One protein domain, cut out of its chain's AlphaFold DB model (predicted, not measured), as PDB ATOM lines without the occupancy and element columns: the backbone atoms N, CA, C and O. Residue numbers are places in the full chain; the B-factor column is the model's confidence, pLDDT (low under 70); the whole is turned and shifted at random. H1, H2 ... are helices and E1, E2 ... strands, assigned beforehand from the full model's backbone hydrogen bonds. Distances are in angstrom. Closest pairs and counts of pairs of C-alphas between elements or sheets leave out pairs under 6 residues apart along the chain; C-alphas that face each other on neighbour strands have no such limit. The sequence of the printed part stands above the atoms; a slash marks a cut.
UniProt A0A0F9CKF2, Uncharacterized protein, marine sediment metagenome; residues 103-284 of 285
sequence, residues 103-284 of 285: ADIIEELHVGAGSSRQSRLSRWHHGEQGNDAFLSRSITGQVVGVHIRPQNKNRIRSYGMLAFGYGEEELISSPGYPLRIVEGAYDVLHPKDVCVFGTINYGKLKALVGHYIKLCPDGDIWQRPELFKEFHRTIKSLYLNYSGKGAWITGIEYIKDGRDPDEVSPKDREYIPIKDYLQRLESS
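This is residues 103 to 284 of the 285 residues of an uncharacterized protein of marine sediment metagenome (UniProt A0A0F9CKF2). Two lobes sit end to end along the long axis: a curled, strongly twisted wall of four antiparallel strands, E1 to E4, with the short helix H1 over it, and a larger lobe built on a five-stranded mixed sheet, E6 E5 E7 E8 E9. In the larger lobe the long helix H4 only grazes the sheet, H5 packs on E8, and the long stretch of residues 161 to 178 joins the two lobes. The printed part has 182 residues with five named helices and nine named strands, in the order H1 E1 E2 E3 E4 E5 E6 H2 E7 H3 H4 E8 E9 H5; the class is mixed, helices and strands, with 84 residues, under half, in named elements. The whole is compact, with a radius of gyration of the C-alphas of 16.5 A, yet elongated in outline, spanning 53 by 34 by 28 A.

H1, residues 103 to 107, begins at C-alpha 103, at (15.830, -0.993, -20.355). E1 is residues 123 to 126, E2 residues 131 to 137, 19.3 A long, E3 residues 143 to 149, 17.4 A long, and E4 residues 157 to 160. E5 is residues 179 to 182, E6 residues 193 to 195, H2 residues 202 to 206, E7 residues 212 to 215 and H3 residues 220 to 223. H4, residues 225 to 241, is the longest helix, running 23.6 A from C-alpha 225 at (38.405, -27.212, -42.048). E8 is residues 248 to 254, 17.9 A long, and E9 residues 270 to 273. H5, residues 274 to 282, measures 12.7 A and ends at C-alpha 282, at (32.120, -28.573, -56.317).

H1 is on the sheet E1 E2 E3 E4 at a height of 8.5 A, only just over E3, on which 3 of its C-alphas fall; its closest C-alpha pair with E3 is Ile 106 and Val 146, 7.6 A. These four strands form a meander, each the antiparallel neighbour of the one before, and each successive pair is a hairpin. N 124 and O 133 are 3.0 A apart between E1 and E2, N 134 and O 147 2.8 A between E2 and E3, and N 146 and O 159 2.9 A between E3 and E4, within hydrogen-bond range. In the other sheet, E6, E5, E7 and E8 are parallel neighbours in that order: N 194 and O 180 are 2.8 A apart, N 181 and O 214 2.8 A, and N 213 and O 248 2.9 A. E9 is the antiparallel neighbour of E8, a hairpin with N 252 and O 272 2.9 A apart. E6, H2, E7 form a split strand-helix-strand unit, two strands running the same way with E5 between them; E7, H3 H4, E8 form an unsplit one, and both crossovers are right-handed. H2 touches residues 234 to 238 of H4, the closest C-alphas being Tyr 202 and Thr 234 at 5.2 A. H3 and H4 touch only at the corner, with C-alphas 221 and 228 5.2 A apart. H5 is on the sheet at a height of 9.1 A; the closest C-alphas of H5 and E8, Ile 274 and Gly 251, are 4.1 A apart. H4 and H5 are close but not clearly touching, 7.7 A between C-alphas 236 and 278, at a steep tilt of 58 degrees, opposite ways. Every O i to N i+4 pair is within hydrogen-bond range in H1, H2, H4 and H5; H3 is too short for one.

The two C-alphas farthest apart, Glu 128 and Ser 283, are 53.5 A apart. The printed part has no cut. The links H1 to E1, E4 to E5 and E8 to E9 are long. Mean pLDDT of the printed part is 92.6, and residues 243 to 244 are under 70.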
ATOM      1  N   ALA A 103      15.969  -2.381 -20.785       83.38
ATOM      2  CA  ALA A 103      15.830  -0.993 -20.355       83.38
ATOM      3  C   ALA A 103      16.849  -0.621 -19.264       83.38
ATOM      4  O   ALA A 103      17.644   0.281 -19.492       83.38
ATOM      5  N   ASP A 104      16.909  -1.383 -18.168       89.19
ATOM      6  CA  ASP A 104      17.848  -1.143 -17.062       89.19
ATOM      7  C   ASP A 104      19.301  -1.113 -17.556       89.19
ATOM      8  O   ASP A 104      20.079  -0.230 -17.212       89.19
ATOM      9  N   ILE A 105      19.676  -2.069 -18.418       91.81
ATOM     10  CA  ILE A 105      21.034  -2.122 -18.973       91.81
ATOM     11  C   ILE A 105      21.320  -0.911 -19.858       91.81
ATOM     12  O   ILE A 105      22.437  -0.411 -19.822       91.81
ATOM     13  N   ILE A 106      20.350  -0.460 -20.659       91.12
ATOM     14  CA  ILE A 106      20.499   0.723 -21.517       91.12
ATOM     15  C   ILE A 106      20.668   1.992 -20.674       91.12
ATOM     16  O   ILE A 106      21.484   2.833 -21.037       91.12
ATOM     17  N   GLU A 107      19.950   2.125 -19.558       92.88
ATOM     18  CA  GLU A 107      20.082   3.265 -18.637       92.88
ATOM     19  C   GLU A 107      21.452   3.309 -17.941       92.88
ATOM     20  O   GLU A 107      21.972   4.388 -17.668       92.88
ATOM     21  N   GLU A 108      22.075   2.149 -17.709       93.62
ATOM     22  CA  GLU A 108      23.444   2.031 -17.185       93.62
ATOM     23  C   GLU A 108      24.534   2.304 -18.245       93.62
ATOM     24  O   GLU A 108      25.726   2.305 -17.917       93.62
ATOM     25  N   LEU A 109      24.180   2.474 -19.527       94.62
ATOM     26  CA  LEU A 109      25.161   2.751 -20.574       94.62
ATOM     27  C   LEU A 109      25.563   4.219 -20.570       94.62
ATOM     28  O   LEU A 109      24.744   5.129 -20.675       94.62
ATOM     29  N   HIS A 110      26.866   4.445 -20.587       94.50
ATOM     30  CA  HIS A 110      27.429   5.777 -20.688       94.50
ATOM     31  C   HIS A 110      28.043   5.983 -22.071       94.50
ATOM     32  O   HIS A 110      28.665   5.082 -22.640       94.50
ATOM     33  N   VAL A 111      27.867   7.176 -22.637       94.06
ATOM     34  CA  VAL A 111      28.410   7.505 -23.960       94.06
ATOM     35  C   VAL A 111      29.932   7.452 -23.913       94.06
ATOM     36  O   VAL A 111      30.555   8.007 -23.010       94.06
ATOM     37  N   GLY A 112      30.533   6.810 -24.910       91.75
ATOM     38  CA  GLY A 112      31.973   6.843 -25.103       91.75
ATOM     39  C   GLY A 112      32.609   5.474 -25.259       91.75
ATOM     40  O   GLY A 112      32.006   4.419 -25.083       91.75
ATOM     41  N   ALA A 113      33.877   5.544 -25.627       89.94
ATOM     42  CA  ALA A 113      34.749   4.440 -25.951       89.94
ATOM     43  C   ALA A 113      35.397   3.839 -24.691       89.94
ATOM     44  O   ALA A 113      36.136   4.531 -23.999       89.94
ATOM     45  N   GLY A 114      35.196   2.546 -24.433       87.50
ATOM     46  CA  GLY A 114      35.904   1.800 -23.387       87.50
ATOM     47  C   GLY A 114      37.292   1.281 -23.804       87.50
ATOM     48  O   GLY A 114      38.081   0.857 -22.966       87.50
ATOM     49  N   SER A 115      37.617   1.311 -25.099       89.94
ATOM     50  CA  SER A 115      38.910   0.875 -25.660       89.94
ATOM     51  C   SER A 115      39.420   1.792 -26.782       89.94
ATOM     52  O   SER A 115      38.698   2.658 -27.276       89.94
ATOM     53  N   SER A 116      40.654   1.587 -27.245       92.25
ATOM     54  CA  SER A 116      41.222   2.313 -28.393       92.25
ATOM     55  C   SER A 116      40.833   1.734 -29.759       92.25
ATOM     56  O   SER A 116      41.152   2.336 -30.784       92.25
ATOM     57  N   ARG A 117      40.151   0.579 -29.809       92.88
ATOM     58  CA  ARG A 117      39.781  -0.066 -31.078       92.88
ATOM     59  C   ARG A 117      38.794   0.788 -31.865       92.88
ATOM     60  O   ARG A 117      37.924   1.439 -31.290       92.88
ATOM     61  N   GLN A 118      38.906   0.758 -33.186       94.38
ATOM     62  CA  GLN A 118      38.008   1.501 -34.062       94.38
ATOM     63  C   GLN A 118      36.737   0.698 -34.352       94.38
ATOM     64  O   GLN A 118      36.745  -0.527 -34.390       94.38
ATOM     65  N   SER A 119      35.625   1.411 -34.491       96.69
ATOM     66  CA  SER A 119      34.342   0.899 -34.970       96.69
ATOM     67  C   SER A 119      33.494   2.095 -35.385       96.69
ATOM     68  O   SER A 119      33.546   3.144 -34.740       96.69
ATOM     69  N   ARG A 120      32.701   1.940 -36.442       96.81
ATOM     70  CA  ARG A 120      31.684   2.909 -36.863       96.81
ATOM     71  C   ARG A 120      30.427   2.834 -35.992       96.81
ATOM     72  O   ARG A 120      29.624   3.762 -36.002       96.81
ATOM     73  N   LEU A 121      30.231   1.745 -35.248       96.88
ATOM     74  CA  LEU A 121      29.101   1.641 -34.327       96.88
ATOM     75  C   LEU A 121      29.212   2.692 -33.226       96.88
ATOM     76  O   LEU A 121      30.300   2.954 -32.717       96.88
ATOM     77  N   SER A 122      28.070   3.234 -32.796       95.12
ATOM     78  CA  SER A 122      28.011   4.013 -31.559       95.12
ATOM     79  C   SER A 122      28.490   3.145 -30.404       95.12
ATOM     80  O   SER A 122      27.925   2.077 -30.145       95.12
ATOM     81  N   ARG A 123      29.536   3.608 -29.725       95.25
ATOM     82  CA  ARG A 123      30.147   2.884 -28.618       95.25
ATOM     83  C   ARG A 123      29.731   3.501 -27.300       95.25
ATOM     84  O   ARG A 123      29.699   4.724 -27.145       95.25
ATOM     85  N   TRP A 124      29.417   2.611 -26.382       96.06
ATOM     86  CA  TRP A 124      29.041   2.918 -25.020       96.06
ATOM     87  C   TRP A 124      30.021   2.221 -24.089       96.06
ATOM     88  O   TRP A 124      30.695   1.274 -24.497       96.06
ATOM     89  N   HIS A 125      30.068   2.642 -22.834       93.25
ATOM     90  CA  HIS A 125      30.735   1.890 -21.786       93.25
ATOM     91  C   HIS A 125      29.739   1.406 -20.738       93.25
ATOM     92  O   HIS A 125      28.752   2.077 -20.436       93.25
ATOM     93  N   HIS A 126      30.004   0.212 -20.207       91.06
ATOM     94  CA  HIS A 126      29.223  -0.402 -19.135       91.06
ATOM     95  C   HIS A 126      30.120  -0.757 -17.948       91.06
ATOM     96  O   HIS A 126      31.068  -1.545 -18.079       91.06
ATOM     97  N   GLY A 127      29.786  -0.189 -16.788       87.38
ATOM     98  CA  GLY A 127      30.524  -0.352 -15.537       87.38
ATOM     99  C   GLY A 127      31.871   0.380 -15.495       87.38
ATOM    100  O   GLY A 127      32.364   0.908 -16.490       87.38
ATOM    101  N   GLU A 128      32.496   0.367 -14.318       81.56
ATOM    102  CA  GLU A 128      33.740   1.104 -14.028       81.56
ATOM    103  C   GLU A 128      34.962   0.590 -14.802       81.56
ATOM    104  O   GLU A 128      35.938   1.305 -14.997       81.56
ATOM    105  N   GLN A 129      34.913  -0.656 -15.276       81.25
ATOM    106  CA  GLN A 129      36.033  -1.306 -15.964       81.25
ATOM    107  C   GLN A 129      36.196  -0.867 -17.428       81.25
ATOM    108  O   GLN A 129      37.048  -1.412 -18.126       81.25
ATOM    109  N   GLY A 130      35.373   0.067 -17.919       83.62
ATOM    110  CA  GLY A 130      35.485   0.575 -19.288       83.62
ATOM    111  C   GLY A 130      35.236  -0.502 -20.349       83.62
ATOM    112  O   GLY A 130      35.931  -0.553 -21.361       83.62
ATOM    113  N   ASN A 131      34.276  -1.404 -20.126       93.38
ATOM    114  CA  ASN A 131      33.918  -2.401 -21.135       93.38
ATOM    115  C   ASN A 131      33.154  -1.720 -22.274       93.38
ATOM    116  O   ASN A 131      32.175  -1.031 -22.000       93.38
ATOM    117  N   ASP A 132      33.551  -1.949 -23.529       96.00
ATOM    118  CA  ASP A 132      32.788  -1.450 -24.675       96.00
ATOM    119  C   ASP A 132      31.438  -2.180 -24.754       96.00
ATOM    120  O   ASP A 132      31.360  -3.410 -24.683       96.00
ATOM    121  N   ALA A 133      30.373  -1.418 -24.958       96.81
ATOM    122  CA  ALA A 133      29.026  -1.899 -25.176       96.81
ATOM    123  C   ALA A 133      28.501  -1.394 -26.524       96.81
ATOM    124  O   ALA A 133      28.692  -0.239 -26.910       96.81
ATOM    125  N   PHE A 134      27.821  -2.284 -27.236       97.50
ATOM    126  CA  PHE A 134      27.273  -2.048 -28.564       97.50
ATOM    127  C   PHE A 134      25.786  -2.367 -28.553       97.50
ATOM    128  O   PHE A 134      25.371  -3.433 -28.095       97.50
ATOM    129  N   LEU A 135      24.974  -1.459 -29.084       96.75
ATOM    130  CA  LEU A 135      23.545  -1.703 -29.235       96.75
ATOM    131  C   LEU A 135      23.315  -2.732 -30.349       96.75
ATOM    132  O   LEU A 135      23.860  -2.607 -31.446       96.75
ATOM    133  N   SER A 136      22.483  -3.732 -30.071       96.25
ATOM    134  CA  SER A 136      21.976  -4.663 -31.073       96.25
ATOM    135  C   SER A 136      20.606  -4.209 -31.556       96.25
ATOM    136  O   SER A 136      19.714  -3.913 -30.756       96.25
ATOM    137  N   ARG A 137      20.439  -4.158 -32.875       96.06
ATOM    138  CA  ARG A 137      19.261  -3.640 -33.562       96.06
ATOM    139  C   ARG A 137      18.618  -4.708 -34.440       96.06
ATOM    140  O   ARG A 137      19.293  -5.574 -35.000       96.06
ATOM    141  N   SER A 138      17.296  -4.642 -34.545       92.06
ATOM    142  CA  SER A 138      16.530  -5.346 -35.579       92.06
ATOM    143  C   SER A 138      16.830  -4.764 -36.968       92.06
ATOM    144  O   SER A 138      17.520  -3.760 -37.070       92.06
ATOM    145  N   ILE A 139      16.290  -5.352 -38.037       89.88
ATOM    146  CA  ILE A 139      16.481  -4.837 -39.408       89.88
ATOM    147  C   ILE A 139      15.877  -3.436 -39.629       89.88
ATOM    148  O   ILE A 139      16.314  -2.721 -40.525       89.88
ATOM    149  N   THR A 140      14.903  -3.037 -38.803       89.56
ATOM    150  CA  THR A 140      14.190  -1.751 -38.893       89.56
ATOM    151  C   THR A 140      14.741  -0.692 -37.932       89.56
ATOM    152  O   THR A 140      14.041   0.261 -37.608       89.56
ATOM    153  N   GLY A 141      15.929  -0.890 -37.351       92.25
ATOM    154  CA  GLY A 141      16.550   0.107 -36.464       92.25
ATOM    155  C   GLY A 141      16.243  -0.025 -34.983       92.25
ATOM    156  O   GLY A 141      17.014   0.475 -34.157       92.25
ATOM    157  N   GLN A 142      15.167  -0.730 -34.621       90.38
ATOM    158  CA  GLN A 142      14.757  -0.866 -33.223       90.38
ATOM    159  C   GLN A 142      15.848  -1.560 -32.404       90.38
ATOM    160  O   GLN A 142      16.285  -2.655 -32.769       90.38
ATOM    161  N   VAL A 143      16.240  -0.955 -31.279       93.25
ATOM    162  CA  VAL A 143      17.147  -1.569 -30.303       93.25
ATOM    163  C   VAL A 143      16.444  -2.751 -29.642       93.25
ATOM    164  O   VAL A 143      15.368  -2.614 -29.064       93.25
ATOM    165  N   VAL A 144      17.059  -3.922 -29.748       88.81
ATOM    166  CA  VAL A 144      16.524  -5.195 -29.246       88.81
ATOM    167  C   VAL A 144      17.492  -5.912 -28.310       88.81
ATOM    168  O   VAL A 144      17.107  -6.909 -27.700       88.81
ATOM    169  N   GLY A 145      18.720  -5.410 -28.164       93.88
ATOM    170  CA  GLY A 145      19.706  -5.960 -27.245       93.88
ATOM    171  C   GLY A 145      20.921  -5.061 -27.037       93.88
ATOM    172  O   GLY A 145      21.067  -4.026 -27.682       93.88
ATOM    173  N   VAL A 146      21.811  -5.491 -26.148       95.94
ATOM    174  CA  VAL A 146      23.120  -4.880 -25.878       95.94
ATOM    175  C   VAL A 146      24.168  -5.986 -25.874       95.94
ATOM    176  O   VAL A 146      23.984  -7.017 -25.226       95.94
ATOM    177  N   HIS A 147      25.275  -5.774 -26.577       96.12
ATOM    178  CA  HIS A 147      26.439  -6.648 -26.597       96.12
ATOM    179  C   HIS A 147      27.604  -5.975 -25.872       96.12
ATOM    180  O   HIS A 147      28.091  -4.942 -26.319       96.12
ATOM    181  N   ILE A 148      28.064  -6.562 -24.770       95.38
ATOM    182  CA  ILE A 148      29.142  -6.022 -23.939       95.38
ATOM    183  C   ILE A 148      30.400  -6.859 -24.133       95.38
ATOM    184  O   ILE A 148      30.427  -8.065 -23.851       95.38
ATOM    185  N   ARG A 149      31.458  -6.196 -24.597       93.69
ATOM    186  CA  ARG A 149      32.774  -6.772 -24.833       93.69
ATOM    187  C   ARG A 149      33.715  -6.369 -23.693       93.69
ATOM    188  O   ARG A 149      34.110  -5.208 -23.615       93.69
ATOM    189  N   PRO A 150      34.112  -7.307 -22.818       91.00
ATOM    190  CA  PRO A 150      35.087  -6.986 -21.792       91.00
ATOM    191  C   PRO A 150      36.482  -6.807 -22.390       91.00
ATOM    192  O   PRO A 150      36.853  -7.527 -23.323       91.00
ATOM    193  N   GLN A 151      37.283  -5.911 -21.807       87.06
ATOM    194  CA  GLN A 151      38.662  -5.666 -22.255       87.06
ATOM    195  C   GLN A 151      39.528  -6.938 -22.189       87.06
ATOM    196  O   GLN A 151      40.294  -7.231 -23.103       87.06
ATOM    197  N   ASN A 152      39.347  -7.752 -21.146       85.00
ATOM    198  CA  ASN A 152      40.116  -8.979 -20.921       85.00
ATOM    199  C   ASN A 152      39.618 -10.205 -21.714       85.00
ATOM    200  O   ASN A 152      40.087 -11.307 -21.460       85.00
ATOM    201  N   LYS A 153      38.647 -10.050 -22.632       77.06
ATOM    202  CA  LYS A 153      38.030 -11.130 -23.440       77.06
ATOM    203  C   LYS A 153      37.447 -12.321 -22.644       77.06
ATOM    204  O   LYS A 153      36.947 -13.258 -23.260       77.06
ATOM    205  N   ASN A 154      37.420 -12.288 -21.308       75.94
ATOM    206  CA  ASN A 154      37.151 -13.478 -20.490       75.94
ATOM    207  C   ASN A 154      35.681 -13.912 -20.486       75.94
ATOM    208  O   ASN A 154      35.386 -15.087 -20.271       75.94
ATOM    209  N   ARG A 155      34.738 -12.989 -20.721       82.75
ATOM    210  CA  ARG A 155      33.316 -13.338 -20.850       82.75
ATOM    211  C   ARG A 155      32.502 -12.240 -21.520       82.75
ATOM    212  O   ARG A 155      32.093 -11.278 -20.874       82.75
ATOM    213  N   ILE A 156      32.230 -12.412 -22.806       87.75
ATOM    214  CA  ILE A 156      31.261 -11.586 -23.528       87.75
ATOM    215  C   ILE A 156      29.903 -11.703 -22.827       87.75
ATOM    216  O   ILE A 156      29.463 -12.810 -22.503       87.75
ATOM    217  N   ARG A 157      29.245 -10.568 -22.582       90.06
ATOM    218  CA  ARG A 157      27.890 -10.524 -22.020       90.06
ATOM    219  C   ARG A 157      26.942  -9.954 -23.052       90.06
ATOM    220  O   ARG A 157      27.315  -9.116 -23.869       90.06
ATOM    221  N   SER A 158      25.709 -10.425 -23.057       91.00
ATOM    222  CA  SER A 158      24.692  -9.890 -23.949       91.00
ATOM    223  C   SER A 158      23.341  -9.931 -23.269       91.00
ATOM    224  O   SER A 158      23.019 -10.911 -22.601       91.00
ATOM    225  N   TYR A 159      22.578  -8.861 -23.446       89.25
ATOM    226  CA  TYR A 159      21.252  -8.683 -22.870       89.25
ATOM    227  C   TYR A 159      20.252  -8.444 -23.998       89.25
ATOM    228  O   TYR A 159      20.576  -7.787 -24.986       89.25
ATOM    229  N   GLY A 160      19.045  -8.994 -23.874       87.44
ATOM    230  CA  GLY A 160      18.054  -8.971 -24.951       87.44
ATOM    231  C   GLY A 160      18.405  -9.898 -26.125       87.44
ATOM    232  O   GLY A 160      19.040 -10.941 -25.962       87.44
ATOM    233  N   MET A 161      17.941  -9.541 -27.322       85.00
ATOM    234  CA  MET A 161      18.179 -10.281 -28.557       85.00
ATOM    235  C   MET A 161      19.453  -9.787 -29.249       85.00
ATOM    236  O   MET A 161      19.567  -8.613 -29.585       85.00
ATOM    237  N   LEU A 162      20.379 -10.706 -29.534       87.88
ATOM    238  CA  LEU A 162      21.511 -10.453 -30.428       87.88
ATOM    239  C   LEU A 162      21.066 -10.593 -31.885       87.88
ATOM    240  O   LEU A 162      21.087 -11.685 -32.454       87.88
ATOM    241  N   ALA A 163      20.619  -9.479 -32.453       92.25
ATOM    242  CA  ALA A 163      20.351  -9.322 -33.873       92.25
ATOM    243  C   ALA A 163      21.605  -8.779 -34.584       92.25
ATOM    244  O   ALA A 163      22.575  -9.520 -34.733       92.25
ATOM    245  N   PHE A 164      21.612  -7.508 -34.990       97.81
ATOM    246  CA  PHE A 164      22.680  -6.922 -35.806       97.81
ATOM    247  C   PHE A 164      23.281  -5.674 -35.167       97.81
ATOM    248  O   PHE A 164      22.615  -5.004 -34.381       97.81
ATOM    249  N   GLY A 165      24.531  -5.357 -35.490       98.00
ATOM    250  CA  GLY A 165      25.150  -4.072 -35.173       98.00
ATOM    251  C   GLY A 165      25.474  -3.329 -36.460       98.00
ATOM    252  O   GLY A 165      26.233  -3.827 -37.286       98.00
ATOM    253  N   TYR A 166      24.893  -2.146 -36.638       98.12
ATOM    254  CA  TYR A 166      25.158  -1.252 -37.766       98.12
ATOM    255  C   TYR A 166      24.961   0.209 -37.329       98.12
ATOM    256  O   TYR A 166      24.300   0.473 -36.321       98.12
ATOM    257  N   GLY A 167      25.602   1.143 -38.040       94.81
ATOM    258  CA  GLY A 167      25.632   2.565 -37.662       94.81
ATOM    259  C   GLY A 167      24.462   3.403 -38.186       94.81
ATOM    260  O   GLY A 167      24.209   4.479 -37.659       94.81
ATOM    261  N   GLU A 168      23.766   2.918 -39.211       93.88
ATOM    262  CA  GLU A 168      22.649   3.621 -39.856       93.88
ATOM    263  C   GLU A 168      21.326   3.432 -39.080       93.88
ATOM    264  O   GLU A 168      21.234   2.589 -38.186       93.88
ATOM    265  N   GLU A 169      20.285   4.199 -39.419       91.56
ATOM    266  CA  GLU A 169      18.967   4.078 -38.772       91.56
ATOM    267  C   GLU A 169      18.278   2.755 -39.125       91.56
ATOM    268  O   GLU A 169      17.759   2.063 -38.253       91.56
ATOM    269  N   GLU A 170      18.355   2.339 -40.386       92.25
ATOM    270  CA  GLU A 170      17.796   1.083 -40.880       92.25
ATOM    271  C   GLU A 170      18.723   0.400 -41.891       92.25
ATOM    272  O   GLU A 170      19.631   1.008 -42.470       92.25
ATOM    273  N   LEU A 171      18.504  -0.899 -42.101       95.38
ATOM    274  CA  LEU A 171      19.236  -1.643 -43.113       95.38
ATOM    275  C   LEU A 171      18.604  -1.417 -44.482       95.38
ATOM    276  O   LEU A 171      17.502  -1.872 -44.756       95.38
ATOM    277  N   ILE A 172      19.347  -0.768 -45.374       94.75
ATOM    278  CA  ILE A 172      18.951  -0.573 -46.773       94.75
ATOM    279  C   ILE A 172      20.047  -1.136 -47.665       94.75
ATOM    280  O   ILE A 172      21.219  -0.770 -47.510       94.75
ATOM    281  N   SER A 173      19.666  -1.987 -48.618       97.19
ATOM    282  CA  SER A 173      20.581  -2.515 -49.626       97.19
ATOM    283  C   SER A 173      19.948  -2.655 -50.997       97.19
ATOM    284  O   SER A 173      18.732  -2.740 -51.151       97.19
ATOM    285  N   SER A 174      20.814  -2.681 -51.999       96.31
ATOM    286  CA  SER A 174      20.474  -2.869 -53.405       96.31
ATOM    287  C   SER A 174      21.537  -3.755 -54.067       96.31
ATOM    288  O   SER A 174      22.600  -3.966 -53.475       96.31
ATOM    289  N   PRO A 175      21.314  -4.261 -55.293       94.19
ATOM    290  CA  PRO A 175      22.318  -5.064 -55.994       94.19
ATOM    291  C   PRO A 175      23.674  -4.361 -56.146       94.19
ATOM    292  O   PRO A 175      24.713  -4.995 -55.999       94.19
ATOM    293  N   GLY A 176      23.667  -3.050 -56.421       96.12
ATOM    294  CA  GLY A 176      24.885  -2.240 -56.553       96.12
ATOM    295  C   GLY A 176      25.471  -1.778 -55.216       96.12
ATOM    296  O   GLY A 176      26.591  -1.277 -55.178       96.12
ATOM    297  N   TYR A 177      24.725  -1.941 -54.120       96.50
ATOM    298  CA  TYR A 177      25.139  -1.508 -52.791       96.50
ATOM    299  C   TYR A 177      24.710  -2.528 -51.720       96.50
ATOM    300  O   TYR A 177      23.795  -2.268 -50.927       96.50
ATOM    301  N   PRO A 178      25.321  -3.731 -51.724       97.94
ATOM    302  CA  PRO A 178      24.986  -4.790 -50.778       97.94
ATOM    303  C   PRO A 178      25.477  -4.458 -49.363       97.94
ATOM    304  O   PRO A 178      26.507  -3.803 -49.187       97.94
ATOM    305  N   LEU A 179      24.780  -4.973 -48.344       98.44
ATOM    306  CA  LEU A 179      25.286  -4.968 -46.966       98.44
ATOM    307  C   LEU A 179      26.517  -5.867 -46.883       98.44
ATOM    308  O   LEU A 179      26.525  -6.966 -47.435       98.44
ATOM    309  N   ARG A 180      27.541  -5.438 -46.161       98.31
ATOM    310  CA  ARG A 180      28.736  -6.227 -45.894       98.31
ATOM    311  C   ARG A 180      28.626  -6.843 -44.503       98.31
ATOM    312  O   ARG A 180      28.657  -6.137 -43.504       98.31
ATOM    313  N   ILE A 181      28.460  -8.158 -44.441       98.50
ATOM    314  CA  ILE A 181      28.236  -8.873 -43.183       98.50
ATOM    315  C   ILE A 181      29.573  -9.305 -42.589       98.50
ATOM    316  O   ILE A 181      30.303 -10.049 -43.240       98.50
ATOM    317  N   VAL A 182      29.853  -8.870 -41.363       98.50
ATOM    318  CA  VAL A 182      31.076  -9.172 -40.595       98.50
ATOM    319  C   VAL A 182      30.739  -9.846 -39.259       98.50
ATOM    320  O   VAL A 182      29.582  -9.831 -38.822       98.50
ATOM    321  N   GLU A 183      31.717 -10.459 -38.593       97.56
ATOM    322  CA  GLU A 183      31.482 -11.196 -37.343       97.56
ATOM    323  C   GLU A 183      31.401 -10.269 -36.120       97.56
ATOM    324  O   GLU A 183      30.420 -10.294 -35.358       97.56
ATOM    325  N   GLY A 184      32.428  -9.442 -35.920       96.88
ATOM    326  CA  GLY A 184      32.625  -8.633 -34.728       96.88
ATOM    327  C   GLY A 184      32.146  -7.188 -34.851       96.88
ATOM    328  O   GLY A 184      31.974  -6.620 -35.923       96.88
ATOM    329  N   ALA A 185      31.914  -6.560 -33.696       97.56
ATOM    330  CA  ALA A 185      31.499  -5.158 -33.616       97.56
ATOM    331  C   ALA A 185      32.594  -4.169 -34.058       97.56
ATOM    332  O   ALA A 185      32.283  -3.068 -34.511       97.56
ATOM    333  N   TYR A 186      33.864  -4.555 -33.932       97.50
ATOM    334  CA  TYR A 186      34.999  -3.736 -34.366       97.50
ATOM    335  C   TYR A 186      35.253  -3.834 -35.876       97.50
ATOM    336  O   TYR A 186      35.773  -2.896 -36.462       97.50
ATOM    337  N   ASP A 187      34.760  -4.889 -36.527       97.94
ATOM    338  CA  ASP A 187      34.856  -5.087 -37.980       97.94
ATOM    339  C   ASP A 187      33.898  -4.201 -38.785       97.94
ATOM    340  O   ASP A 187      33.922  -4.189 -40.020       97.94
ATOM    341  N   VAL A 188      33.027  -3.466 -38.085       98.12
ATOM    342  CA  VAL A 188      32.125  -2.478 -38.671       98.12
ATOM    343  C   VAL A 188      32.889  -1.176 -38.865       98.12
ATOM    344  O   VAL A 188      32.960  -0.353 -37.954       98.12
ATOM    345  N   LEU A 189      33.447  -0.973 -40.053       97.06
ATOM    346  CA  LEU A 189      34.304   0.173 -40.374       97.06
ATOM    347  C   LEU A 189      33.684   1.099 -41.428       97.06
ATOM    348  O   LEU A 189      34.011   2.285 -41.493       97.06
ATOM    349  N   HIS A 190      32.748   0.590 -42.227       96.25
ATOM    350  CA  HIS A 190      32.124   1.299 -43.340       96.25
ATOM    351  C   HIS A 190      30.597   1.433 -43.171       96.25
ATOM    352  O   HIS A 190      29.986   0.644 -42.452       96.25
ATOM    353  N   PRO A 191      29.935   2.395 -43.852       95.44
ATOM    354  CA  PRO A 191      28.486   2.633 -43.727       95.44
ATOM    355  C   PRO A 191      27.573   1.432 -43.999       95.44
ATOM    356  O   PRO A 191      26.441   1.399 -43.528       95.44
ATOM    357  N   LYS A 192      28.041   0.441 -44.765       97.25
ATOM    358  CA  LYS A 192      27.279  -0.775 -45.088       97.25
ATOM    359  C   LYS A 192      27.763  -2.019 -44.370       97.25
ATOM    360  O   LYS A 192      27.264  -3.101 -44.668       97.25
ATOM    361  N   ASP A 193      28.682  -1.866 -43.426       98.50
ATOM    362  CA  ASP A 193      29.068  -2.975 -42.575       98.50
ATOM    363  C   ASP A 193      27.968  -3.262 -41.550       98.50
ATOM    364  O   ASP A 193      27.397  -2.361 -40.932       98.50
ATOM    365  N   VAL A 194      27.675  -4.546 -41.382       98.56
ATOM    366  CA  VAL A 194      26.689  -5.057 -40.437       98.56
ATOM    367  C   VAL A 194      27.327  -6.224 -39.707       98.56
ATOM    368  O   VAL A 194      27.579  -7.270 -40.309       98.56
ATOM    369  N   CYS A 195      27.585  -6.070 -38.413       98.44
ATOM    370  CA  CYS A 195      28.055  -7.191 -37.618       98.44
ATOM    371  C   CYS A 195      26.895  -8.053 -37.140       98.44
ATOM    372  O   CYS A 195      25.774  -7.585 -36.911       98.44
ATOM    373  N   VAL A 196      27.185  -9.332 -36.947       97.50
ATOM    374  CA  VAL A 196      26.234 -10.287 -36.381       97.50
ATOM    375  C   VAL A 196      26.523 -10.631 -34.918       97.50
ATOM    376  O   VAL A 196      25.834 -11.479 -34.358       97.50
ATOM    377  N   PHE A 197      27.529 -10.019 -34.288       96.06
ATOM    378  CA  PHE A 197      27.991 -10.335 -32.930       96.06
ATOM    379  C   PHE A 197      28.368 -11.822 -32.766       96.06
ATOM    380  O   PHE A 197      27.643 -12.622 -32.162       96.06
ATOM    381  N   GLY A 198      29.507 -12.204 -33.347       93.75
ATOM    382  CA  GLY A 198      30.055 -13.566 -33.367       93.75
ATOM    383  C   GLY A 198      29.820 -14.261 -34.706       93.75
ATOM    384  O   GLY A 198      29.508 -13.604 -35.687       93.75
ATOM    385  N   THR A 199      29.861 -15.591 -34.739       94.44
ATOM    386  CA  THR A 199      29.916 -16.338 -36.007       94.44
ATOM    387  C   THR A 199      28.734 -16.096 -36.943       94.44
ATOM    388  O   THR A 199      27.564 -16.055 -36.515       94.44
ATOM    389  N   ILE A 200      29.050 -15.982 -38.237       95.69
ATOM    390  CA  ILE A 200      28.076 -15.944 -39.330       95.69
ATOM    391  C   ILE A 200      27.393 -17.312 -39.443       95.69
ATOM    392  O   ILE A 200      28.016 -18.324 -39.751       95.69
ATOM    393  N   ASN A 201      26.077 -17.356 -39.218       92.94
ATOM    394  CA  ASN A 201      25.303 -18.595 -39.296       92.94
ATOM    395  C   ASN A 201      23.961 -18.415 -40.014       92.94
ATOM    396  O   ASN A 201      23.465 -17.303 -40.209       92.94
ATOM    397  N   TYR A 202      23.348 -19.546 -40.368       91.19
ATOM    398  CA  TYR A 202      22.088 -19.595 -41.111       91.19
ATOM    399  C   TYR A 202      20.965 -18.777 -40.465       91.19
ATOM    400  O   TYR A 202      20.230 -18.091 -41.167       91.19
ATOM    401  N   GLY A 203      20.813 -18.842 -39.137       87.06
ATOM    402  CA  GLY A 203      19.724 -18.162 -38.434       87.06
ATOM    403  C   GLY A 203      19.810 -16.641 -38.558       87.06
ATOM    404  O   GLY A 203      18.801 -15.996 -38.840       87.06
ATOM    405  N   LYS A 204      21.021 -16.093 -38.407       91.31
ATOM    406  CA  LYS A 204      21.306 -14.659 -38.544       91.31
ATOM    407  C   LYS A 204      21.110 -14.189 -39.982       91.31
ATOM    408  O   LYS A 204      20.355 -13.256 -40.223       91.31
ATOM    409  N   LEU A 205      21.700 -14.886 -40.951       93.12
ATOM    410  CA  LEU A 205      21.576 -14.518 -42.364       93.12
ATOM    411  C   LEU A 205      20.140 -14.650 -42.885       93.12
ATOM    412  O   LEU A 205      19.690 -13.833 -43.684       93.12
ATOM    413  N   LYS A 206      19.376 -15.631 -42.391       89.50
ATOM    414  CA  LYS A 206      17.951 -15.767 -42.710       89.50
ATOM    415  C   LYS A 206      17.127 -14.564 -42.238       89.50
ATOM    416  O   LYS A 206      16.101 -14.283 -42.843       89.50
ATOM    417  N   ALA A 207      17.527 -13.856 -41.185       89.12
ATOM    418  CA  ALA A 207      16.802 -12.663 -40.748       89.12
ATOM    419  C   ALA A 207      16.977 -11.464 -41.704       89.12
ATOM    420  O   ALA A 207      16.209 -10.515 -41.612       89.12
ATOM    421  N   LEU A 208      17.917 -11.535 -42.657       93.00
ATOM    422  CA  LEU A 208      18.158 -10.526 -43.697       93.00
ATOM    423  C   LEU A 208      17.404 -10.830 -45.008       93.00
ATOM    424  O   LEU A 208      17.868 -10.482 -46.093       93.00
ATOM    425  N   VAL A 209      16.260 -11.520 -44.935       89.75
ATOM    426  CA  VAL A 209      15.419 -11.798 -46.112       89.75
ATOM    427  C   VAL A 209      15.102 -10.503 -46.863       89.75
ATOM    428  O   VAL A 209      14.677  -9.528 -46.255       89.75
ATOM    429  N   GLY A 210      15.287 -10.513 -48.184       89.00
ATOM    430  CA  GLY A 210      15.028  -9.358 -49.046       89.00
ATOM    431  C   GLY A 210      16.218  -8.410 -49.216       89.00
ATOM    432  O   GLY A 210      16.213  -7.617 -50.152       89.00
ATOM    433  N   HIS A 211      17.266  -8.529 -48.398       94.75
ATOM    434  CA  HIS A 211      18.475  -7.719 -48.544       94.75
ATOM    435  C   HIS A 211      19.497  -8.358 -49.480       94.75
ATOM    436  O   HIS A 211      19.679  -9.575 -49.489       94.75
ATOM    437  N   TYR A 212      20.228  -7.516 -50.209       97.06
ATOM    438  CA  TYR A 212      21.471  -7.885 -50.884       97.06
ATOM    439  C   TYR A 212      22.618  -7.834 -49.889       97.06
ATOM    440  O   TYR A 212      22.779  -6.828 -49.191       97.06
ATOM    441  N   ILE A 213      23.395  -8.913 -49.814       97.56
ATOM    442  CA  ILE A 213      24.486  -9.053 -48.854       97.56
ATOM    443  C   ILE A 213      25.744  -9.617 -49.514       97.56
ATOM    444  O   ILE A 213      25.664 -10.492 -50.370       97.56
ATOM    445  N   LYS A 214      26.911  -9.181 -49.059       97.75
ATOM    446  CA  LYS A 214      28.191  -9.866 -49.249       97.75
ATOM    447  C   LYS A 214      28.736 -10.277 -47.889       97.75
ATOM    448  O   LYS A 214      28.549  -9.564 -46.906       97.75
ATOM    449  N   LEU A 215      29.367 -11.439 -47.823       98.31
ATOM    450  CA  LEU A 215      29.893 -11.986 -46.573       98.31
ATOM    451  C   LEU A 215      31.376 -11.651 -46.451       98.31
ATOM    452  O   LEU A 215      32.101 -11.790 -47.427       98.31
ATOM    453  N   CYS A 216      31.832 -11.248 -45.275       98.25
ATOM    454  CA  CYS A 216      33.244 -11.076 -44.973       98.25
ATOM    455  C   CYS A 216      33.533 -11.735 -43.616       98.25
ATOM    456  O   CYS A 216      33.509 -11.046 -42.594       98.25
ATOM    457  N   PRO A 217      33.675 -13.074 -43.592       97.81
ATOM    458  CA  PRO A 217      34.051 -13.786 -42.376       97.81
ATOM    459  C   PRO A 217      35.509 -13.486 -42.003       97.81
ATOM    460  O   PRO A 217      36.299 -13.066 -42.856       97.81
ATOM    461  N   ASP A 218      35.857 -13.772 -40.753       97.50
ATOM    462  CA  ASP A 218      37.234 -13.706 -40.263       97.50
ATOM    463  C   ASP A 218      38.120 -14.703 -41.030       97.50
ATOM    464  O   ASP A 218      37.656 -15.721 -41.557       97.50
ATOM    465  N   GLY A 219      39.414 -14.401 -41.151       96.88
ATOM    466  CA  GLY A 219      40.336 -15.197 -41.957       96.88
ATOM    467  C   GLY A 219      40.589 -16.607 -41.409       96.88
ATOM    468  O   GLY A 219      41.041 -17.488 -42.146       96.88
ATOM    469  N   ASP A 220      40.331 -16.841 -40.120       95.88
ATOM    470  CA  ASP A 220      40.578 -18.125 -39.452       95.88
ATOM    471  C   ASP A 220      39.685 -19.249 -40.006       95.88
ATOM    472  O   ASP A 220      40.072 -20.423 -40.023       95.88
ATOM    473  N   ILE A 221      38.532 -18.877 -40.568       95.38
ATOM    474  CA  ILE A 221      37.576 -19.777 -41.204       95.38
ATOM    475  C   ILE A 221      38.198 -20.561 -42.359       95.38
ATOM    476  O   ILE A 221      37.784 -21.685 -42.628       95.38
ATOM    477  N   TRP A 222      39.200 -19.991 -43.036       94.06
ATOM    478  CA  TRP A 222      39.876 -20.606 -44.181       94.06
ATOM    479  C   TRP A 222      40.982 -21.570 -43.758       94.06
ATOM    480  O   TRP A 222      41.345 -22.467 -44.514       94.06
ATOM    481  N   GLN A 223      41.513 -21.400 -42.548       94.94
ATOM    482  CA  GLN A 223      42.585 -22.230 -41.997       94.94
ATOM    483  C   GLN A 223      42.044 -23.453 -41.246       94.94
ATOM    484  O   GLN A 223      42.780 -24.402 -40.982       94.94
ATOM    485  N   ARG A 224      40.754 -23.430 -40.897       94.75
ATOM    486  CA  ARG A 224      40.105 -24.397 -40.013       94.75
ATOM    487  C   ARG A 224      39.026 -25.189 -40.760       94.75
ATOM    488  O   ARG A 224      37.913 -24.684 -40.931       94.75
ATOM    489  N   PRO A 225      39.312 -26.432 -41.201       93.88
ATOM    490  CA  PRO A 225      38.405 -27.212 -42.048       93.88
ATOM    491  C   PRO A 225      36.994 -27.392 -41.473       93.88
ATOM    492  O   PRO A 225      36.013 -27.462 -42.215       93.88
ATOM    493  N   GLU A 226      36.869 -27.471 -40.151       94.50
ATOM    494  CA  GLU A 226      35.596 -27.601 -39.451       94.50
ATOM    495  C   GLU A 226      34.737 -26.336 -39.547       94.50
ATOM    496  O   GLU A 226      33.548 -26.441 -39.866       94.50
ATOM    497  N   LEU A 227      35.339 -25.157 -39.349       93.88
ATOM    498  CA  LEU A 227      34.647 -23.874 -39.472       93.88
ATOM    499  C   LEU A 227      34.275 -23.618 -40.928       93.88
ATOM    500  O   LEU A 227      33.126 -23.293 -41.229       93.88
ATOM    501  N   PHE A 228      35.213 -23.878 -41.841       94.69
ATOM    502  CA  PHE A 228      34.980 -23.802 -43.275       94.69
ATOM    503  C   PHE A 228      33.781 -24.652 -43.711       94.69
ATOM    504  O   PHE A 228      32.894 -24.186 -44.430       94.69
ATOM    505  N   LYS A 229      33.707 -25.904 -43.244       94.06
ATOM    506  CA  LYS A 229      32.614 -26.828 -43.570       94.06
ATOM    507  C   LYS A 229      31.265 -26.340 -43.042       94.06
ATOM    508  O   LYS A 229      30.249 -26.495 -43.725       94.06
ATOM    509  N   GLU A 230      31.224 -25.779 -41.834       93.19
ATOM    510  CA  GLU A 230      30.001 -25.208 -41.261       93.19
ATOM    511  C   GLU A 230      29.541 -23.955 -42.018       93.19
ATOM    512  O   GLU A 230      28.359 -23.833 -42.368       93.19
ATOM    513  N   PHE A 231      30.477 -23.067 -42.339       95.06
ATOM    514  CA  PHE A 231      30.235 -21.866 -43.130       95.06
ATOM    515  C   PHE A 231      29.722 -22.199 -44.528       95.06
ATOM    516  O   PHE A 231      28.673 -21.702 -44.949       95.06
ATOM    517  N   HIS A 232      30.380 -23.135 -45.210       94.31
ATOM    518  CA  HIS A 232      29.944 -23.614 -46.513       94.31
ATOM    519  C   HIS A 232      28.531 -24.206 -46.455       94.31
ATOM    520  O   HIS A 232      27.675 -23.865 -47.275       94.31
ATOM    521  N   ARG A 233      28.238 -25.052 -45.454       93.56
ATOM    522  CA  ARG A 233      26.889 -25.609 -45.261       93.56
ATOM    523  C   ARG A 233      25.856 -24.501 -45.080       93.56
ATOM    524  O   ARG A 233      24.764 -24.602 -45.642       93.56
ATOM    525  N   THR A 234      26.188 -23.461 -44.318       92.81
ATOM    526  CA  THR A 234      25.333 -22.288 -44.116       92.81
ATOM    527  C   THR A 234      25.036 -21.588 -45.441       92.81
ATOM    528  O   THR A 234      23.863 -21.404 -45.774       92.81
ATOM    529  N   ILE A 235      26.067 -21.268 -46.227       93.69
ATOM    530  CA  ILE A 235      25.926 -20.597 -47.526       93.69
ATOM    531  C   ILE A 235      25.105 -21.441 -48.495       93.69
ATOM    532  O   ILE A 235      24.112 -20.959 -49.037       93.69
ATOM    533  N   LYS A 236      25.470 -22.716 -48.676       92.12
ATOM    534  CA  LYS A 236      24.772 -23.637 -49.578       92.12
ATOM    535  C   LYS A 236      23.298 -23.769 -49.198       92.12
ATOM    536  O   LYS A 236      22.426 -23.723 -50.061       92.12
ATOM    537  N   SER A 237      23.006 -23.859 -47.898       90.19
ATOM    538  CA  SER A 237      21.631 -23.931 -47.395       90.19
ATOM    539  C   SER A 237      20.839 -22.652 -47.651       90.19
ATOM    540  O   SER A 237      19.641 -22.736 -47.901       90.19
ATOM    541  N   LEU A 238      21.453 -21.472 -47.572       87.38
ATOM    542  CA  LEU A 238      20.765 -20.216 -47.882       87.38
ATOM    543  C   LEU A 238      20.540 -20.069 -49.382       87.38
ATOM    544  O   LEU A 238      19.417 -19.806 -49.801       87.38
ATOM    545  N   TYR A 239      21.581 -20.306 -50.177       88.06
ATOM    546  CA  TYR A 239      21.543 -20.143 -51.625       88.06
ATOM    547  C   TYR A 239      20.533 -21.090 -52.290       88.06
ATOM    548  O   TYR A 239      19.714 -20.651 -53.093       88.06
ATOM    549  N   LEU A 240      20.532 -22.377 -51.917       85.38
ATOM    550  CA  LEU A 240      19.653 -23.375 -52.537       85.38
ATOM    551  C   LEU A 240      18.201 -23.299 -52.053       85.38
ATOM    552  O   LEU A 240      17.285 -23.495 -52.845       85.38
ATOM    553  N   ASN A 241      17.966 -23.032 -50.763       78.00
ATOM    554  CA  ASN A 241      16.605 -23.079 -50.212       78.00
ATOM    555  C   ASN A 241      15.817 -21.777 -50.404       78.00
ATOM    556  O   ASN A 241      14.613 -21.758 -50.148       78.00
ATOM    557  N   TYR A 242      16.477 -20.689 -50.800       71.94
ATOM    558  CA  TYR A 242      15.855 -19.369 -50.870       71.94
ATOM    559  C   TYR A 242      16.099 -18.640 -52.184       71.94
ATOM    560  O   TYR A 242      16.110 -17.409 -52.188       71.94
ATOM    561  N   SER A 243      16.219 -19.366 -53.295       60.44
ATOM    562  CA  SER A 243      16.163 -18.811 -54.650       60.44
ATOM    563  C   SER A 243      14.880 -17.972 -54.844       60.44
ATOM    564  O   SER A 243      13.836 -18.468 -55.254       60.44
ATOM    565  N   GLY A 244      14.937 -16.690 -54.463       61.97
ATOM    566  CA  GLY A 244      13.829 -15.729 -54.496       61.97
ATOM    567  C   GLY A 244      13.190 -15.317 -53.160       61.97
ATOM    568  O   GLY A 244      12.353 -14.421 -53.175       61.97
ATOM    569  N   LYS A 245      13.515 -15.935 -52.013       72.06
ATOM    570  CA  LYS A 245      12.783 -15.696 -50.737       72.06
ATOM    571  C   LYS A 245      13.660 -15.396 -49.518       72.06
ATOM    572  O   LYS A 245      13.153 -15.392 -48.399       72.06
ATOM    573  N   GLY A 246      14.963 -15.220 -49.704       79.69
ATOM    574  CA  GLY A 246      15.945 -15.067 -48.627       79.69
ATOM    575  C   GLY A 246      16.816 -13.835 -48.812       79.69
ATOM    576  O   GLY A 246      16.477 -12.942 -49.585       79.69
ATOM    577  N   ALA A 247      17.925 -13.780 -48.076       87.31
ATOM    578  CA  ALA A 247      18.975 -12.811 -48.354       87.31
ATOM    579  C   ALA A 247      19.650 -13.163 -49.688       87.31
ATOM    580  O   ALA A 247      19.955 -14.329 -49.954       87.31
ATOM    581  N   TRP A 248      19.900 -12.155 -50.514       93.69
ATOM    582  CA  TRP A 248      20.568 -12.287 -51.802       93.69
ATOM    583  C   TRP A 248      22.076 -12.159 -51.600       93.69
ATOM    584  O   TRP A 248      22.616 -11.055 -51.558       93.69
ATOM    585  N   ILE A 249      22.755 -13.295 -51.445       95.25
ATOM    586  CA  ILE A 249      24.214 -13.324 -51.291       95.25
ATOM    587  C   ILE A 249      24.849 -13.000 -52.648       95.25
ATOM    588  O   ILE A 249      24.706 -13.777 -53.586       95.25
ATOM    589  N   THR A 250      25.541 -11.868 -52.770       96.38
ATOM    590  CA  THR A 250      26.212 -11.446 -54.010       96.38
ATOM    591  C   THR A 250      27.598 -12.074 -54.143       96.38
ATOM    592  O   THR A 250      28.033 -12.398 -55.249       96.38
ATOM    593  N   GLY A 251      28.285 -12.288 -53.019       97.12
ATOM    594  CA  GLY A 251      29.630 -12.853 -52.982       97.12
ATOM    595  C   GLY A 251      30.243 -12.852 -51.589       97.12
ATOM    596  O   GLY A 251      29.565 -12.593 -50.589       97.12
ATOM    597  N   ILE A 252      31.531 -13.175 -51.546       98.06
ATOM    598  CA  ILE A 252      32.321 -13.338 -50.328       98.06
ATOM    599  C   ILE A 252      33.619 -12.547 -50.477       98.06
ATOM    600  O   ILE A 252      34.295 -12.661 -51.494       98.06
ATOM    601  N   GLU A 253      33.965 -11.755 -49.471       97.81
ATOM    602  CA  GLU A 253      35.291 -11.168 -49.316       97.81
ATOM    603  C   GLU A 253      36.184 -12.151 -48.560       97.81
ATOM    604  O   GLU A 253      35.941 -12.472 -47.397       97.81
ATOM    605  N   TYR A 254      37.206 -12.636 -49.248       96.69
ATOM    606  CA  TYR A 254      38.209 -13.551 -48.744       96.69
ATOM    607  C   TYR A 254      39.378 -12.771 -48.131       96.69
ATOM    608  O   TYR A 254      39.996 -11.927 -48.788       96.69
ATOM    609  N   ILE A 255      39.674 -13.071 -46.864       96.19
ATOM    610  CA  ILE A 255      40.787 -12.502 -46.099       96.19
ATOM    611  C   ILE A 255      41.832 -13.594 -45.874       96.19
ATOM    612  O   ILE A 255      41.527 -14.656 -45.340       96.19
ATOM    613  N   LYS A 256      43.074 -13.331 -46.283       91.06
ATOM    614  CA  LYS A 256      44.188 -14.273 -46.121       91.06
ATOM    615  C   LYS A 256      44.737 -14.274 -44.691       91.06
ATOM    616  O   LYS A 256      44.618 -13.296 -43.956       91.06
ATOM    617  N   ASP A 257      45.406 -15.373 -44.353       91.75
ATOM    618  CA  ASP A 257      46.303 -15.490 -43.196       91.75
ATOM    619  C   ASP A 257      45.644 -15.399 -41.814       91.75
ATOM    620  O   ASP A 257      46.315 -15.086 -40.837       91.75
ATOM    621  N   GLY A 258      44.352 -15.720 -41.698       92.69
ATOM    622  CA  GLY A 258      43.723 -15.840 -40.378       92.69
ATOM    623  C   GLY A 258      43.343 -14.509 -39.726       92.69
ATOM    624  O   GLY A 258      42.940 -14.515 -38.571       92.69
ATOM    625  N   ARG A 259      43.506 -13.391 -40.441       96.06
ATOM    626  CA  ARG A 259      43.290 -12.034 -39.920       96.06
ATOM    627  C   ARG A 259      41.825 -11.617 -39.911       96.06
ATOM    628  O   ARG A 259      41.038 -12.088 -40.736       96.06
ATOM    629  N   ASP A 260      41.510 -10.669 -39.039       96.06
ATOM    630  CA  ASP A 260      40.176 -10.081 -38.927       96.06
ATOM    631  C   ASP A 260      39.972  -8.968 -39.979       96.06
ATOM    632  O   ASP A 260      40.939  -8.369 -40.478       96.06
ATOM    633  N   PRO A 261      38.722  -8.648 -40.354       96.62
ATOM    634  CA  PRO A 261      38.432  -7.530 -41.243       96.62
ATOM    635  C   PRO A 261      39.047  -6.190 -40.830       96.62
ATOM    636  O   PRO A 261      39.461  -5.434 -41.712       96.62
ATOM    637  N   ASP A 262      39.116  -5.874 -39.537       95.94
ATOM    638  CA  ASP A 262      39.714  -4.623 -39.059       95.94
ATOM    639  C   ASP A 262      41.249  -4.574 -39.157       95.94
ATOM    640  O   ASP A 262      41.838  -3.494 -39.096       95.94
ATOM    641  N   GLU A 263      41.895  -5.709 -39.421       96.31
ATOM    642  CA  GLU A 263      43.352  -5.842 -39.546       96.31
ATOM    643  C   GLU A 263      43.848  -5.817 -41.001       96.31
ATOM    644  O   GLU A 263      45.058  -5.775 -41.261       96.31
ATOM    645  N   VAL A 264      42.933  -5.866 -41.975       96.06
ATOM    646  CA  VAL A 264      43.264  -5.991 -43.402       96.06
ATOM    647  C   VAL A 264      42.636  -4.864 -44.203       96.06
ATOM    648  O   VAL A 264      41.423  -4.662 -44.167       96.06
ATOM    649  N   SER A 265      43.452  -4.149 -44.983       95.06
ATOM    650  CA  SER A 265      42.964  -3.075 -45.850       95.06
ATOM    651  C   SER A 265      41.959  -3.615 -46.877       95.06
ATOM    652  O   SER A 265      42.194  -4.688 -47.431       95.06
ATOM    653  N   PRO A 266      40.881  -2.880 -47.215       94.56
ATOM    654  CA  PRO A 266      39.897  -3.331 -48.203       94.56
ATOM    655  C   PRO A 266      40.485  -3.742 -49.560       94.56
ATOM    656  O   PRO A 266      39.947  -4.637 -50.202       94.56
ATOM    657  N   LYS A 267      41.596  -3.125 -49.986       95.56
ATOM    658  CA  LYS A 267      42.281  -3.440 -51.253       95.56
ATOM    659  C   LYS A 267      42.967  -4.813 -51.262       95.56
ATOM    660  O   LYS A 267      43.212  -5.355 -52.332       95.56
ATOM    661  N   ASP A 268      43.284  -5.346 -50.082       95.88
ATOM    662  CA  ASP A 268      43.996  -6.617 -49.916       95.88
ATOM    663  C   ASP A 268      43.021  -7.798 -49.740       95.88
ATOM    664  O   ASP A 268      43.442  -8.941 -49.552       95.88
ATOM    665  N   ARG A 269      41.709  -7.530 -49.790       95.94
ATOM    666  CA  ARG A 269      40.642  -8.530 -49.691       95.94
ATOM    667  C   ARG A 269      40.206  -8.935 -51.097       95.94
ATOM    668  O   ARG A 269      39.904  -8.084 -51.929       95.94
ATOM    669  N   GLU A 270      40.140 -10.235 -51.365       97.12
ATOM    670  CA  GLU A 270      39.676 -10.745 -52.660       97.12
ATOM    671  C   GLU A 270      38.154 -10.901 -52.635       97.12
ATOM    672  O   GLU A 270      37.615 -11.583 -51.769       97.12
ATOM    673  N   TYR A 271      37.439 -10.299 -53.586       97.69
ATOM    674  CA  TYR A 271      36.004 -10.533 -53.735       97.69
ATOM    675  C   TYR A 271      35.740 -11.697 -54.694       97.69
ATOM    676  O   TYR A 271      36.130 -11.652 -55.858       97.69
ATOM    677  N   ILE A 272      35.016 -12.706 -54.215       97.56
ATOM    678  CA  ILE A 272      34.622 -13.890 -54.978       97.56
ATOM    679  C   ILE A 272      33.096 -13.866 -55.155       97.56
ATOM    680  O   ILE A 272      32.366 -13.975 -54.160       97.56
ATOM    681  N   PRO A 273      32.570 -13.737 -56.388       97.44
ATOM    682  CA  PRO A 273      31.139 -13.859 -56.647       97.44
ATOM    683  C   PRO A 273      30.576 -15.183 -56.122       97.44
ATOM    684  O   PRO A 273      31.237 -16.220 -56.177       97.44
ATOM    685  N   ILE A 274      29.333 -15.178 -55.632       95.81
ATOM    686  CA  ILE A 274      28.783 -16.362 -54.947       95.81
ATOM    687  C   ILE A 274      28.722 -17.605 -55.847       95.81
ATOM    688  O   ILE A 274      28.920 -18.723 -55.376       95.81
ATOM    689  N   LYS A 275      28.460 -17.410 -57.146       94.75
ATOM    690  CA  LYS A 275      28.392 -18.493 -58.133       94.75
ATOM    691  C   LYS A 275      29.758 -19.155 -58.291       94.75
ATOM    692  O   LYS A 275      29.855 -20.373 -58.174       94.75
ATOM    693  N   ASP A 276      30.795 -18.342 -58.443       96.56
ATOM    694  CA  ASP A 276      32.178 -18.790 -58.590       96.56
ATOM    695  C   ASP A 276      32.657 -19.499 -57.319       96.56
ATOM    696  O   ASP A 276      33.281 -20.554 -57.396       96.56
ATOM    697  N   TYR A 277      32.312 -18.966 -56.138       95.81
ATOM    698  CA  TYR A 277      32.605 -19.617 -54.860       95.81
ATOM    699  C   TYR A 277      31.990 -21.020 -54.787       95.81
ATOM    700  O   TYR A 277      32.684 -21.975 -54.452       95.81
ATOM    701  N   LEU A 278      30.705 -21.169 -55.124       94.19
ATOM    702  CA  LEU A 278      30.034 -22.471 -55.087       94.19
ATOM    703  C   LEU A 278      30.620 -23.453 -56.113       94.19
ATOM    704  O   LEU A 278      30.827 -24.616 -55.773       94.19
ATOM    705  N   GLN A 279      30.961 -22.985 -57.316       94.06
ATOM    706  CA  GLN A 279      31.554 -23.817 -58.366       94.06
ATOM    707  C   GLN A 279      32.958 -24.322 -57.998       94.06
ATOM    708  O   GLN A 279      33.251 -25.507 -58.170       94.06
ATOM    709  N   ARG A 280      33.823 -23.452 -57.450       92.19
ATOM    710  CA  ARG A 280      35.177 -23.836 -56.994       92.19
ATOM    711  C   ARG A 280      35.126 -24.987 -55.986       92.19
ATOM    712  O   ARG A 280      35.994 -25.856 -55.993       92.19
ATOM    713  N   LEU A 281      34.097 -25.014 -55.142       84.69
ATOM    714  CA  LEU A 281      33.942 -26.040 -54.114       84.69
ATOM    715  C   LEU A 281      33.447 -27.368 -54.655       84.69
ATOM    716  O   LEU A 281      33.908 -28.405 -54.195       84.69
ATOM    717  N   GLU A 282      32.562 -27.349 -55.646       86.06
ATOM    718  CA  GLU A 282      32.120 -28.573 -56.317       86.06
ATOM    719  C   GLU A 282      33.257 -29.256 -57.084       86.06
ATOM    720  O   GLU A 282      33.220 -30.465 -57.257       86.06
ATOM    721  N   SER A 283      34.287 -28.507 -57.489       83.75
ATOM    722  CA  SER A 283      35.485 -29.052 -58.149       83.75
ATOM    723  C   SER A 283      36.567 -29.543 -57.179       83.75
ATOM    724  O   SER A 283      37.533 -30.162 -57.609       83.75
ATOM    725  N   SER A 284      36.442 -29.225 -55.887       75.00
ATOM    726  CA  SER A 284      37.436 -29.556 -54.851       75.00
ATOM    727  C   SER A 284      37.046 -30.777 -54.005       75.00
ATOM    728  O   SER A 284      37.777 -31.135 -53.081       75.00
TER     729      SER A 284